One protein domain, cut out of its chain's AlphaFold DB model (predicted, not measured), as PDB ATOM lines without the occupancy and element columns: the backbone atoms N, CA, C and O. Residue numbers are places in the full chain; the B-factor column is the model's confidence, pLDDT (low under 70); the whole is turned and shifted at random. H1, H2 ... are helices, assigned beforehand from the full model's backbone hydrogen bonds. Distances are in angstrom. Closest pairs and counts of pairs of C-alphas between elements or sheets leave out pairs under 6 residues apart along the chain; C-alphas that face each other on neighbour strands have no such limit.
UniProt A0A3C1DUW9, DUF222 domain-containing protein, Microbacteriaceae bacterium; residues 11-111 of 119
ATOM      1  N   LEU A  11     294.831 340.984 220.859       77.56
ATOM      2  CA  LEU A  11     293.721 340.901 219.899       77.56
ATOM      3  C   LEU A  11     293.883 339.690 218.969       77.56
ATOM      4  O   LEU A  11     292.933 338.939 218.774       77.56
ATOM      5  N   ALA A  12     295.095 339.453 218.456       80.19
ATOM      6  CA  ALA A  12     295.394 338.283 217.632       80.19
ATOM      7  C   ALA A  12     295.158 336.963 218.390       80.19
ATOM      8  O   ALA A  12     294.550 336.043 217.843       80.19
ATOM      9  N   ALA A  13     295.572 336.890 219.661       82.56
ATOM     10  CA  ALA A  13     295.329 335.730 220.516       82.56
ATOM     11  C   ALA A  13     293.829 335.481 220.764       82.56
ATOM     12  O   ALA A  13     293.388 334.335 220.711       82.56
ATOM     13  N   GLN A  14     293.031 336.534 220.972       86.81
ATOM     14  CA  GLN A  14     291.570 336.419 221.107       86.81
ATOM     15  C   GLN A  14     290.906 335.934 219.814       86.81
ATOM     16  O   GLN A  14     290.056 335.048 219.867       86.81
ATOM     17  N   THR A  15     291.315 336.459 218.654       93.31
ATOM     18  CA  THR A  15     290.803 336.001 217.352       93.31
ATOM     19  C   THR A  15     291.123 334.526 217.118       93.31
ATOM     20  O   THR A  15     290.236 333.764 216.743       93.31
ATOM     21  N   LEU A  16     292.364 334.103 217.382       94.25
ATOM     22  CA  LEU A  16     292.750 332.695 217.288       94.25
ATOM     23  C   LEU A  16     291.918 331.822 218.238       94.25
ATOM     24  O   LEU A  16     291.409 330.791 217.810       94.25
ATOM     25  N   GLY A  17     291.728 332.253 219.489       95.44
ATOM     26  CA  GLY A  17     290.885 331.549 220.458       95.44
ATOM     27  C   GLY A  17     289.447 331.369 219.966       95.44
ATOM     28  O   GLY A  17     288.929 330.258 219.990       95.44
ATOM     29  N   GLY A  18     288.832 332.427 219.430       96.50
ATOM     30  CA  GLY A  18     287.487 332.350 218.850       96.50
ATOM     31  C   GLY A  18     287.396 331.404 217.648       96.50
ATOM     32  O   GLY A  18     286.435 330.644 217.537       96.50
ATOM     33  N   LEU A  19     288.404 331.400 216.769       96.69
ATOM     34  CA  LEU A  19     288.463 330.470 215.635       96.69
ATOM     35  C   LEU A  19     288.625 329.013 216.092       96.69
ATOM     36  O   LEU A  19     287.962 328.134 215.549       96.69
ATOM     37  N   VAL A  20     289.461 328.757 217.102       96.62
ATOM     38  CA  VAL A  20     289.633 327.415 217.682       96.62
ATOM     39  C   VAL A  20     288.334 326.927 218.323       96.62
ATOM     40  O   VAL A  20     287.923 325.799 218.063       96.62
ATOM     41  N   GLU A  21     287.638 327.773 219.084       97.31
ATOM     42  CA  GLU A  21     286.327 327.423 219.649       97.31
ATOM     43  C   GLU A  21     285.303 327.096 218.554       97.31
ATOM     44  O   GLU A  21     284.559 326.121 218.673       97.31
ATOM     45  N   MET A  22     285.299 327.837 217.438       97.19
ATOM     46  CA  MET A  22     284.439 327.500 216.297       97.19
ATOM     47  C   MET A  22     284.772 326.129 215.693       97.19
ATOM     48  O   MET A  22     283.849 325.375 215.385       97.19
ATOM     49  N   VAL A  23     286.055 325.772 215.561       95.38
ATOM     50  CA  VAL A  23     286.465 324.431 215.099       95.38
ATOM     51  C   VAL A  23     285.963 323.352 216.056       95.38
ATOM     52  O   VAL A  23     285.371 322.374 215.609       95.38
ATOM     53  N   VAL A  24     286.104 323.552 217.369       94.81
ATOM     54  CA  VAL A  24     285.607 322.602 218.379       94.81
ATOM     55  C   VAL A  24     284.089 322.430 218.285       94.81
ATOM     56  O   VAL A  24     283.587 321.307 218.375       94.81
ATOM     57  N   VAL A  25     283.336 323.515 218.086       95.81
ATOM     58  CA  VAL A  25     281.878 323.444 217.892       95.81
ATOM     59  C   VAL A  25     281.530 322.636 216.641       95.81
ATOM     60  O   VAL A  25     280.656 321.769 216.705       95.81
ATOM     61  N   LEU A  26     282.218 322.879 215.523       95.69
ATOM     62  CA  LEU A  26     281.996 322.144 214.276       95.69
ATOM     63  C   LEU A  26     282.331 320.656 214.420       95.69
ATOM     64  O   LEU A  26     281.530 319.822 214.006       95.69
ATOM     65  N   ASP A  27     283.436 320.309 215.075       95.38
ATOM     66  CA  ASP A  27     283.820 318.912 215.310       95.38
ATOM     67  C   ASP A  27     282.794 318.167 216.165       95.38
ATOM     68  O   ASP A  27     282.454 317.016 215.877       95.38
ATOM     69  N   ARG A  28     282.229 318.826 217.185       95.56
ATOM     70  CA  ARG A  28     281.130 318.247 217.971       95.56
ATOM     71  C   ARG A  28     279.895 318.012 217.109       95.56
ATOM     72  O   ARG A  28     279.244 316.983 217.257       95.56
ATOM     73  N   LEU A  29     279.558 318.931 216.204       96.75
ATOM     74  CA  LEU A  29     278.438 318.737 215.278       96.75
ATOM     75  C   LEU A  29     278.698 317.585 214.302       96.75
ATOM     76  O   LEU A  29     277.809 316.757 214.096       96.75
ATOM     77  N   ILE A  30     279.913 317.486 213.759       95.69
ATOM     78  CA  ILE A  30     280.329 316.382 212.888       95.69
ATOM     79  C   ILE A  30     280.200 315.053 213.630       95.69
ATOM     80  O   ILE A  30     279.582 314.132 213.106       95.69
ATOM     81  N   ALA A  31     280.696 314.961 214.865       96.06
ATOM     82  CA  ALA A  31     280.583 313.755 215.679       96.06
ATOM     83  C   ALA A  31     279.129 313.297 215.864       96.06
ATOM     84  O   ALA A  31     278.813 312.120 215.675       96.06
ATOM     85  N   ARG A  32     278.230 314.243 216.160       97.69
ATOM     86  CA  ARG A  32     276.798 313.962 216.332       97.69
ATOM     87  C   ARG A  32     276.183 313.420 215.054       97.69
ATOM     88  O   ARG A  32     275.513 312.389 215.081       97.69
ATOM     89  N   LEU A  33     276.442 314.091 213.934       96.75
ATOM     90  CA  LEU A  33     275.943 313.674 212.625       96.75
ATOM     91  C   LEU A  33     276.532 312.330 212.188       96.75
ATOM     92  O   LEU A  33     275.811 311.533 211.597       96.75
ATOM     93  N   SER A  34     277.789 312.036 212.523       95.62
ATOM     94  CA  SER A  34     278.392 310.718 212.308       95.62
ATOM     95  C   SER A  34     277.669 309.623 213.096       95.62
ATOM     96  O   SER A  34     277.406 308.561 212.535       95.62
ATOM     97  N   GLY A  35     277.291 309.884 214.353       96.88
ATOM     98  CA  GLY A  35     276.493 308.955 215.161       96.88
ATOM     99  C   GLY A  35     275.121 308.671 214.539       96.88
ATOM    100  O   GLY A  35     274.779 307.517 214.290       96.88
ATOM    101  N   PHE A  36     274.364 309.716 214.192       97.94
ATOM    102  CA  PHE A  36     273.061 309.549 213.530       97.94
ATOM    103  C   PHE A  36     273.167 308.893 212.148       97.94
ATOM    104  O   PHE A  36     272.305 308.109 211.756       97.94
ATOM    105  N   ARG A  37     274.237 309.182 211.402       97.25
ATOM    106  CA  ARG A  37     274.505 308.536 210.114       97.25
ATOM    107  C   ARG A  37     274.723 307.032 210.280       97.25
ATOM    108  O   ARG A  37     274.208 306.278 209.459       97.25
ATOM    109  N   ALA A  38     275.453 306.602 211.308       97.56
ATOM    110  CA  ALA A  38     275.664 305.182 211.577       97.56
ATOM    111  C   ALA A  38     274.343 304.464 211.893       97.56
ATOM    112  O   ALA A  38     274.064 303.413 211.319       97.56
ATOM    113  N   GLU A  39     273.476 305.065 212.712       98.19
ATOM    114  CA  GLU A  39     272.132 304.522 212.954       98.19
ATOM    115  C   GLU A  39     271.314 304.404 211.669       98.19
ATOM    116  O   GLU A  39     270.724 303.358 211.414       98.19
ATOM    117  N   ALA A  40     271.298 305.443 210.831       98.44
ATOM    118  CA  ALA A  40     270.550 305.420 209.576       98.44
ATOM    119  C   ALA A  40     271.047 304.319 208.619       98.44
ATOM    120  O   ALA A  40     270.240 303.634 207.989       98.44
ATOM    121  N   ILE A  41     272.367 304.120 208.534       98.38
ATOM    122  CA  ILE A  41     272.971 303.041 207.739       98.38
ATOM    123  C   ILE A  41     272.571 301.672 208.297       98.38
ATOM    124  O   ILE A  41     272.210 300.781 207.526       98.38
ATOM    125  N   GLU A  42     272.586 301.500 209.619       98.19
ATOM    126  CA  GLU A  42     272.165 300.245 210.241       98.19
ATOM    127  C   GLU A  42     270.674 299.960 210.012       98.19
ATOM    128  O   GLU A  42     270.310 298.834 209.674       98.19
ATOM    129  N   GLN A  43     269.806 300.973 210.094       98.31
ATOM    130  CA  GLN A  43     268.388 300.814 209.752       98.31
ATOM    131  C   GLN A  43     268.199 300.387 208.291       98.31
ATOM    132  O   GLN A  43     267.411 299.481 208.014       98.31
ATOM    133  N   ALA A  44     268.956 300.968 207.355       97.81
ATOM    134  CA  ALA A  44     268.933 300.542 205.955       97.81
ATOM    135  C   ALA A  44     269.392 299.080 205.789       97.81
ATOM    136  O   ALA A  44     268.785 298.318 205.031       97.81
ATOM    137  N   ARG A  45     270.424 298.660 206.536       97.12
ATOM    138  CA  ARG A  45     270.912 297.273 206.553       97.12
ATOM    139  C   ARG A  45     269.845 296.298 207.055       97.12
ATOM    140  O   ARG A  45     269.602 295.279 206.406       97.12
ATOM    141  N   VAL A  46     269.196 296.616 208.176       97.06
ATOM    142  CA  VAL A  46     268.114 295.806 208.760       97.06
ATOM    143  C   VAL A  46     266.920 295.722 207.809       97.06
ATOM    144  O   VAL A  46     266.400 294.629 207.580       97.06
ATOM    145  N   TRP A  47     266.525 296.842 207.200       96.56
ATOM    146  CA  TRP A  47     265.426 296.877 206.235       96.56
ATOM    147  C   TRP A  47     265.706 296.016 204.997       96.56
ATOM    148  O   TRP A  47     264.843 295.246 204.569       96.56
ATOM    149  N   SER A  48     266.922 296.089 204.448       95.62
ATOM    150  CA  SER A  48     267.324 295.254 203.310       95.62
ATOM    151  C   SER A  48     267.301 293.768 203.664       95.62
ATOM    152  O   SER A  48     266.749 292.962 202.919       95.62
ATOM    153  N   ALA A  49     267.819 293.397 204.840       94.06
ATOM    154  CA  ALA A  49     267.805 292.010 205.302       94.06
ATOM    155  C   ALA A  49     266.380 291.468 205.489       94.06
ATOM    156  O   ALA A  49     266.103 290.329 205.109       94.06
ATOM    157  N   ALA A  50     265.472 292.285 206.033       92.62
ATOM    158  CA  ALA A  50     264.064 291.927 206.159       92.62
ATOM    159  C   ALA A  50     263.401 291.760 204.782       92.62
ATOM    160  O   ALA A  50     262.698 290.780 204.553       92.62
ATOM    161  N   THR A  51     263.670 292.672 203.847       91.19
ATOM    162  CA  THR A  51     263.095 292.629 202.495       91.19
ATOM    163  C   THR A  51     263.568 291.399 201.724       91.19
ATOM    164  O   THR A  51     262.738 290.647 201.217       91.19
ATOM    165  N   GLU A  52     264.875 291.120 201.722       89.25
ATOM    166  CA  GLU A  52     265.438 289.918 201.088       89.25
ATOM    167  C   GLU A  52     264.899 288.623 201.699       89.25
ATOM    168  O   GLU A  52     264.733 287.625 200.999       89.25
ATOM    169  N   HIS A  53     264.567 288.612 202.992       82.00
ATOM    170  CA  HIS A  53     263.934 287.447 203.604       82.00
ATOM    171  C   HIS A  53     262.568 287.115 202.979       82.00
ATOM    172  O   HIS A  53     262.167 285.952 202.979       82.00
ATOM    173  N   HIS A  54     261.870 288.116 202.436       82.75
ATOM    174  CA  HIS A  54     260.549 287.963 201.828       82.75
ATOM    175  C   HIS A  54     260.582 287.801 200.304       82.75
ATOM    176  O   HIS A  54     259.675 287.185 199.748       82.75
ATOM    177  N   THR A  55     261.588 288.354 199.624       85.69
ATOM    178  CA  THR A  55     261.643 288.405 198.152       85.69
ATOM    179  C   THR A  55     262.598 287.388 197.534       85.69
ATOM    180  O   THR A  55     262.455 287.050 196.359       85.69
ATOM    181  N   SER A  56     263.578 286.906 198.296       81.56
ATOM    182  CA  SER A  56     264.692 286.145 197.747       81.56
ATOM    183  C   SER A  56     264.369 284.675 197.493       81.56
ATOM    184  O   SER A  56     263.837 283.973 198.351       81.56
ATOM    185  N   THR A  57     264.809 284.169 196.340       84.44
ATOM    186  CA  THR A  57     264.790 282.737 196.009       84.44
ATOM    187  C   THR A  57     266.070 282.010 196.432       84.44
ATOM    188  O   THR A  57     266.245 280.842 196.079       84.44
ATOM    189  N   ALA A  58     267.005 282.677 197.123       85.50
ATOM    190  CA  ALA A  58     268.273 282.056 197.495       85.50
ATOM    191  C   ALA A  58     268.078 280.902 198.497       85.50
ATOM    192  O   ALA A  58     267.282 281.027 199.438       85.50
ATOM    193  N   PRO A  59     268.817 279.789 198.325       79.06
ATOM    194  CA  PRO A  59     268.530 278.547 199.030       79.06
ATOM    195  C   PRO A  59     268.866 278.610 200.526       79.06
ATOM    196  O   PRO A  59     268.156 278.001 201.329       79.06
ATOM    197  N   SER A  60     269.879 279.377 200.940       91.06
ATOM    198  CA  SER A  60     270.276 279.494 202.350       91.06
ATOM    199  C   SER A  60     270.046 280.883 202.955       91.06
ATOM    200  O   SER A  60     270.022 281.908 202.273       91.06
ATOM    201  N   SER A  61     269.913 280.931 204.284       88.31
ATOM    202  CA  SER A  61     269.848 282.191 205.041       88.31
ATOM    203  C   SER A  61     271.127 283.023 204.912       88.31
ATOM    204  O   SER A  61     271.051 284.247 204.896       88.31
ATOM    205  N   SER A  62     272.281 282.362 204.783       89.12
ATOM    206  CA  SER A  62     273.580 283.005 204.575       89.12
ATOM    207  C   SER A  62     273.637 283.738 203.232       89.12
ATOM    208  O   SER A  62     274.011 284.907 203.179       89.12
ATOM    209  N   GLU A  63     273.182 283.096 202.152       91.50
ATOM    210  CA  GLU A  63     273.142 283.727 200.826       91.50
ATOM    211  C   GLU A  63     272.162 284.902 200.784       91.50
ATOM    212  O   GLU A  63     272.487 285.941 200.212       91.50
ATOM    213  N   ARG A  64     270.998 284.782 201.439       92.56
ATOM    214  CA  ARG A  64     270.050 285.902 201.575       92.56
ATOM    215  C   ARG A  64     270.667 287.086 202.319       92.56
ATOM    216  O   ARG A  64     270.543 288.220 201.870       92.56
ATOM    217  N   ALA A  65     271.367 286.829 203.425       91.19
ATOM    218  CA  ALA A  65     272.045 287.875 204.188       91.19
ATOM    219  C   ALA A  65     273.159 288.558 203.375       91.19
ATOM    220  O   ALA A  65     273.295 289.782 203.414       91.19
ATOM    221  N   GLU A  66     273.929 287.788 202.605       93.44
ATOM    222  CA  GLU A  66     274.974 288.327 201.735       93.44
ATOM    223  C   GLU A  66     274.392 289.176 200.594       93.44
ATOM    224  O   GLU A  66     274.923 290.251 200.309       93.44
ATOM    225  N   MET A  67     273.283 288.758 199.974       94.38
ATOM    226  CA  MET A  67     272.600 289.576 198.964       94.38
ATOM    227  C   MET A  67     272.046 290.870 199.558       94.38
ATOM    228  O   MET A  67     272.328 291.939 199.021       94.38
ATOM    229  N   ALA A  68     271.379 290.806 200.714       95.50
ATOM    230  CA  ALA A  68     270.876 291.992 201.411       95.50
ATOM    231  C   ALA A  68     271.985 293.009 201.702       95.50
ATOM    232  O   ALA A  68     271.815 294.219 201.513       95.50
ATOM    233  N   ARG A  69     273.144 292.506 202.143       96.12
ATOM    234  CA  ARG A  69     274.332 293.316 202.402       96.12
ATOM    235  C   ARG A  69     274.861 293.951 201.116       96.12
ATOM    236  O   ARG A  69     275.158 295.143 201.125       96.12
ATOM    237  N   ARG A  70     274.975 293.193 200.019       96.75
ATOM    238  CA  ARG A  70     275.443 293.718 198.721       96.75
ATOM    239  C   ARG A  70     274.533 294.811 198.181       96.75
ATOM    240  O   ARG A  70     275.053 295.830 197.738       96.75
ATOM    241  N   THR A  71     273.218 294.635 198.281       97.38
ATOM    242  CA  THR A  71     272.236 295.642 197.862       97.38
ATOM    243  C   THR A  71     272.473 296.971 198.579       97.38
ATOM    244  O   THR A  71     272.672 297.995 197.933       97.38
ATOM    245  N   VAL A  72     272.564 296.960 199.913       98.00
ATOM    246  CA  VAL A  72     272.784 298.193 200.698       98.00
ATOM    247  C   VAL A  72     274.136 298.828 200.390       98.00
ATOM    248  O   VAL A  72     274.232 300.048 200.278       98.00
ATOM    249  N   VAL A  73     275.185 298.018 200.234       98.56
ATOM    250  CA  VAL A  73     276.523 298.516 199.891       98.56
ATOM    251  C   VAL A  73     276.534 299.195 198.522       98.56
ATOM    252  O   VAL A  73     277.103 300.280 198.406       98.56
ATOM    253  N   ALA A  74     275.900 298.599 197.510       98.44
ATOM    254  CA  ALA A  74     275.826 299.167 196.166       98.44
ATOM    255  C   ALA A  74     275.031 300.484 196.144       98.44
ATOM    256  O   ALA A  74     275.506 301.482 195.597       98.44
ATOM    257  N   GLU A  75     273.871 300.522 196.807       98.31
ATOM    258  CA  GLU A  75     273.041 301.729 196.918       98.31
ATOM    259  C   GLU A  75     273.785 302.870 197.626       98.31
ATOM    260  O   GLU A  75     273.833 303.994 197.124       98.31
ATOM    261  N   LEU A  76     274.447 302.585 198.755       98.25
ATOM    262  CA  LEU A  76     275.240 303.587 199.473       98.25
ATOM    263  C   LEU A  76     276.453 304.054 198.663       98.25
ATOM    264  O   LEU A  76     276.733 305.253 198.631       98.25
ATOM    265  N   ALA A  77     277.166 303.145 197.994       98.31
ATOM    266  CA  ALA A  77     278.290 303.501 197.132       98.31
ATOM    267  C   ALA A  77     277.853 304.463 196.015       98.31
ATOM    268  O   ALA A  77     278.491 305.499 195.804       98.31
ATOM    269  N   CYS A  78     276.726 304.162 195.362       98.50
ATOM    270  CA  CYS A  78     276.138 304.992 194.315       98.50
ATOM    271  C   CYS A  78     275.681 306.360 194.854       98.50
ATOM    272  O   CYS A  78     276.142 307.401 194.377       98.50
ATOM    273  N   ALA A  79     274.836 306.370 195.890       98.00
ATOM    274  CA  ALA A  79     274.249 307.587 196.449       98.00
ATOM    275  C   ALA A  79     275.304 308.542 197.029       98.00
ATOM    276  O   ALA A  79     275.197 309.761 196.883       98.00
ATOM    277  N   MET A  80     276.346 307.994 197.661       96.19
ATOM    278  CA  MET A  80     277.414 308.772 198.290       96.19
ATOM    279  C   MET A  80     278.608 309.044 197.368       96.19
ATOM    280  O   MET A  80     279.498 309.803 197.752       96.19
ATOM    281  N   ARG A  81     278.640 308.448 196.168       97.81
ATOM    282  CA  ARG A  81     279.756 308.526 195.206       97.81
ATOM    283  C   ARG A  81     281.097 308.077 195.801       97.81
ATOM    284  O   ARG A  81     282.119 308.741 195.632       97.81
ATOM    285  N   ILE A  82     281.090 306.939 196.488       97.56
ATOM    286  CA  ILE A  82     282.281 306.302 197.075       97.56
ATOM    287  C   ILE A  82     282.463 304.886 196.518       97.56
ATOM    288  O   ILE A  82     281.569 304.340 195.882       97.56
ATOM    289  N   SER A  83     283.621 304.265 196.756       98.12
ATOM    290  CA  SER A  83     283.829 302.868 196.352       98.12
ATOM    291  C   SER A  83     282.964 301.905 197.174       98.12
ATOM    292  O   SER A  83     282.721 302.139 198.358       98.12
ATOM    293  N   GLU A  84     282.578 300.765 196.590       98.06
ATOM    294  CA  GLU A  84     281.868 299.699 197.318       98.06
ATOM    295  C   GLU A  84     282.660 299.183 198.522       98.06
ATOM    296  O   GLU A  84     282.078 298.837 199.544       98.06
ATOM    297  N   ARG A  85     283.998 299.183 198.451       97.88
ATOM    298  CA  ARG A  85     284.846 298.863 199.606       97.88
ATOM    299  C   ARG A  85     284.632 299.863 200.745       97.88
ATOM    300  O   ARG A  85     284.498 299.449 201.891       97.88
ATOM    301  N   ALA A  86     284.607 301.162 200.443       97.06
ATOM    302  CA  ALA A  86     284.367 302.194 201.447       97.06
ATOM    303  C   ALA A  86     282.942 302.110 202.017       97.06
ATOM    304  O   ALA A  86     282.772 302.174 203.232       97.06
ATOM    305  N   ALA A  87     281.933 301.896 201.168       98.12
ATOM    306  CA  ALA A  87     280.555 301.675 201.606       98.12
ATOM    307  C   ALA A  87     280.412 300.402 202.462       98.12
ATOM    308  O   ALA A  87     279.757 300.426 203.497       98.12
ATOM    309  N   GLY A  88     281.083 299.311 202.085       98.06
ATOM    310  CA  GLY A  88     281.126 298.064 202.850       98.06
ATOM    311  C   GLY A  88     281.716 298.240 204.247       98.06
ATOM    312  O   GLY A  88     281.132 297.751 205.211       98.06
ATOM    313  N   ASN A  89     282.815 298.990 204.368       97.38
ATOM    314  CA  ASN A  89     283.378 299.347 205.670       97.38
ATOM    315  C   ASN A  89     282.389 300.184 206.491       97.38
ATOM    316  O   ASN A  89     282.148 299.862 207.644       97.38
ATOM    317  N   LEU A  90     281.751 301.194 205.886       96.25
ATOM    318  CA  LEU A  90     280.757 302.019 206.582       96.25
ATOM    319  C   LEU A  90     279.583 301.196 207.118       96.25
ATOM    320  O   LEU A  90     279.138 301.445 208.233       96.25
ATOM    321  N   VAL A  91     279.084 300.227 206.347       98.12
ATOM    322  CA  VAL A  91     278.008 299.329 206.790       98.12
ATOM    323  C   VAL A  91     278.473 298.460 207.960       98.12
ATOM    324  O   VAL A  91     277.751 298.355 208.947       98.12
ATOM    325  N   ALA A  92     279.673 297.877 207.880       97.31
ATOM    326  CA  ALA A  92     280.226 297.053 208.956       97.31
ATOM    327  C   ALA A  92     280.471 297.863 210.242       97.31
ATOM    328  O   ALA A  92     280.054 297.442 211.321       97.31
ATOM    329  N   ASP A  93     281.075 299.045 210.120       96.19
ATOM    330  CA  ASP A  93     281.346 299.943 211.245       96.19
ATOM    331  C   ASP A  93     280.039 300.432 211.884       96.19
ATOM    332  O   ASP A  93     279.926 300.477 213.106       96.19
ATOM    333  N   SER A  94     279.028 300.753 211.069       97.69
ATOM    334  CA  SER A  94     277.709 301.177 211.557       97.69
ATOM    335  C   SER A  94     277.001 300.057 212.313       97.69
ATOM    336  O   SER A  94     276.466 300.293 213.395       97.69
ATOM    337  N   GLN A  95     277.052 298.830 211.787       97.75
ATOM    338  CA  GLN A  95     276.506 297.657 212.463       97.75
ATOM    339  C   GLN A  95     277.184 297.435 213.819       97.75
ATOM    340  O   GLN A  95     276.484 297.262 214.816       97.75
ATOM    341  N   ALA A  96     278.518 297.457 213.872       97.19
ATOM    342  CA  ALA A  96     279.262 297.274 215.118       97.19
ATOM    343  C   ALA A  96     278.976 298.404 216.119       97.19
ATOM    344  O   ALA A  96     278.754 298.163 217.303       97.19
ATOM    345  N   LEU A  97     278.923 299.651 215.650       96.81
ATOM    346  CA  LEU A  97     278.668 300.800 216.511       96.81
ATOM    347  C   LEU A  97     277.276 300.742 217.160       96.81
ATOM    348  O   LEU A  97     277.148 301.031 218.347       96.81
ATOM    349  N   VAL A  98     276.250 300.350 216.399       98.19
ATOM    350  CA  VAL A  98     274.868 300.274 216.896       98.19
ATOM    351  C   VAL A  98     274.639 299.046 217.775       98.19
ATOM    352  O   VAL A  98     273.990 299.161 218.813       98.19
ATOM    353  N   ASN A  99     275.159 297.883 217.379       97.69
ATOM    354  CA  ASN A  99     274.836 296.623 218.050       97.69
ATOM    355  C   ASN A  99     275.823 296.259 219.168       97.69
ATOM    356  O   ASN A  99     275.407 295.682 220.171       97.69
ATOM    357  N   ASP A 100     277.100 296.625 219.027       98.06
ATOM    358  CA  ASP A 100     278.165 296.174 219.930       98.06
ATOM    359  C   ASP A 100     278.716 297.306 220.816       98.06
ATOM    360  O   ASP A 100     279.204 297.048 221.917       98.06
ATOM    361  N   LEU A 101     278.624 298.569 220.373       97.12
ATOM    362  CA  LEU A 101     279.206 299.735 221.061       97.12
ATOM    363  C   LEU A 101     278.189 300.867 221.350       97.12
ATOM    364  O   LEU A 101     278.465 302.037 221.063       97.12
ATOM    365  N   PRO A 102     277.034 300.584 221.984       96.50
ATOM    366  CA  PRO A 102     275.967 301.574 222.166       96.50
ATOM    367  C   PRO A 102     276.382 302.781 223.026       96.50
ATOM    368  O   PRO A 102     275.893 303.892 222.824       96.50
ATOM    369  N   SER A 103     277.317 302.607 223.967       97.62
ATOM    370  CA  SER A 103     277.867 303.721 224.753       97.62
ATOM    371  C   SER A 103     278.729 304.658 223.903       97.62
ATOM    372  O   SER A 103     278.662 305.878 224.065       97.62
ATOM    373  N   THR A 104     279.502 304.111 222.964       96.62
ATOM    374  CA  THR A 104     280.271 304.882 221.979       96.62
ATOM    375  C   THR A 104     279.334 305.628 221.034       96.62
ATOM    376  O   THR A 104     279.553 306.812 220.782       96.62
ATOM    377  N   LEU A 105     278.260 304.984 220.568       97.19
ATOM    378  CA  LEU A 105     277.239 305.634 219.747       97.19
ATOM    379  C   LEU A 105     276.605 306.832 220.471       97.19
ATOM    380  O   LEU A 105     276.574 307.936 219.924       97.19
ATOM    381  N   ALA A 106     276.191 306.653 221.727       97.62
ATOM    382  CA  ALA A 106     275.633 307.735 222.538       97.62
ATOM    383  C   ALA A 106     276.641 308.883 222.751       97.62
ATOM    384  O   ALA A 106     276.290 310.065 222.687       97.62
ATOM    385  N   ALA A 107     277.919 308.557 222.960       97.31
ATOM    386  CA  ALA A 107     278.979 309.554 223.088       97.31
ATOM    387  C   ALA A 107     279.213 310.341 221.780       97.31
ATOM    388  O   ALA A 107     279.491 311.541 221.827       97.31
ATOM    389  N   LEU A 108     279.050 309.708 220.613       97.00
ATOM    390  CA  LEU A 108     279.079 310.393 219.316       97.00
ATOM    391  C   LEU A 108     277.870 311.314 219.150       97.00
ATOM    392  O   LEU A 108     278.036 312.495 218.866       97.00
ATOM    393  N   GLN A 109     276.660 310.815 219.407       97.06
ATOM    394  CA  GLN A 109     275.401 311.566 219.264       97.06
ATOM    395  C   GLN A 109     275.259 312.751 220.225       97.06
ATOM    396  O   GLN A 109     274.490 313.682 219.968       97.06
ATOM    397  N   THR A 110     276.006 312.742 221.326       97.25
ATOM    398  CA  THR A 110     276.132 313.889 222.235       97.25
ATOM    399  C   THR A 110     277.238 314.855 221.803       97.25
ATOM    400  O   THR A 110     277.187 316.032 222.165       97.25
ATOM    401  N   GLY A 111     278.175 314.412 220.958       95.62
ATOM    402  CA  GLY A 111     279.362 315.159 220.542       95.62
ATOM    403  C   GLY A 111     280.474 315.136 221.592       95.62
ATOM    404  O   GLY A 111     281.358 315.989 221.567       95.62
TER     405      GLY A 111
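What this domain is: This is residues 11 to 111 of the 119 residues of the protein "DUF222 domain-containing protein" of Microbacteriaceae bacterium (UniProt A0A3C1DUW9). One long helix, H1, makes the longest axis, and three shorter helices pack on it; its first stretch, residues 11 to 23, sticks out as a bare arm. At the far end of H1 the chain folds back as H2, then H3 crosses H1 nearly at a right angle, and H4 packs on H1 nearer the arm. The printed part has 101 residues, with four named helices in the order H1, H2, H3, H4 and no named strand: all helix. It is loose, with a radius of gyration of the C-alphas of 18.4 A and spans of 70 by 29 by 16 A.

Where its parts are: H1 is residues 11 to 55, 65.3 A long, beginning at C-alpha 11 (293.721, 340.901, 219.899). H2 is residues 61 to 80, 28.4 A. H3 is residues 84 to 99, 22.1 A, beginning at C-alpha 84 (281.868, 299.699, 197.318). H4 is residues 102 to 110, 12.3 A, ending at C-alpha 110 (276.132, 313.889, 222.235).

How they stand to each other: H1 and H3 are the hubs, touching three helices each. H1, with residues 44 to 53, touches H2 in a hairpin at a steep tilt of 39 degrees, opposite ways; the closest C-alphas, of Ala 49 and Ala 68, are 5.0 A apart. H1, with residues 38 to 45, touches H3 about perpendicular, at 89 degrees; the closest C-alphas, of Ala 38 and Ser 94, are 4.5 A apart. H1, with residues 28 to 36, touches H4 at a steep tilt of 46 degrees, opposite ways; the closest C-alphas, of Arg 32 and Gln 109, are 4.0 A apart. H2 touches H3 at a steep tilt of 66 degrees, with the closest C-alphas, of Ala 77 and Glu 84, 5.2 A apart. H3 and H4 only just touch, only at the corner, with 3 pairs of C-alphas within 8 A, the closest those of Leu 97 and Leu 105 at 6.0 A. H2 and H4 are apart. Each O i to N i+4 pair is within hydrogen-bond range in H2, H3 and H4, and 40 of 41 are in H1.

The domain as a whole: The C-alphas of Leu 11 and Pro 59, the two farthest apart, are 70.4 A apart. Without residues 11 to 23, which stand free, the body spans 50 by 28 by 16 A. The printed part has no cut, and its three links are tight. The mean pLDDT of the printed part is 94.8, and no printed residue is under 70.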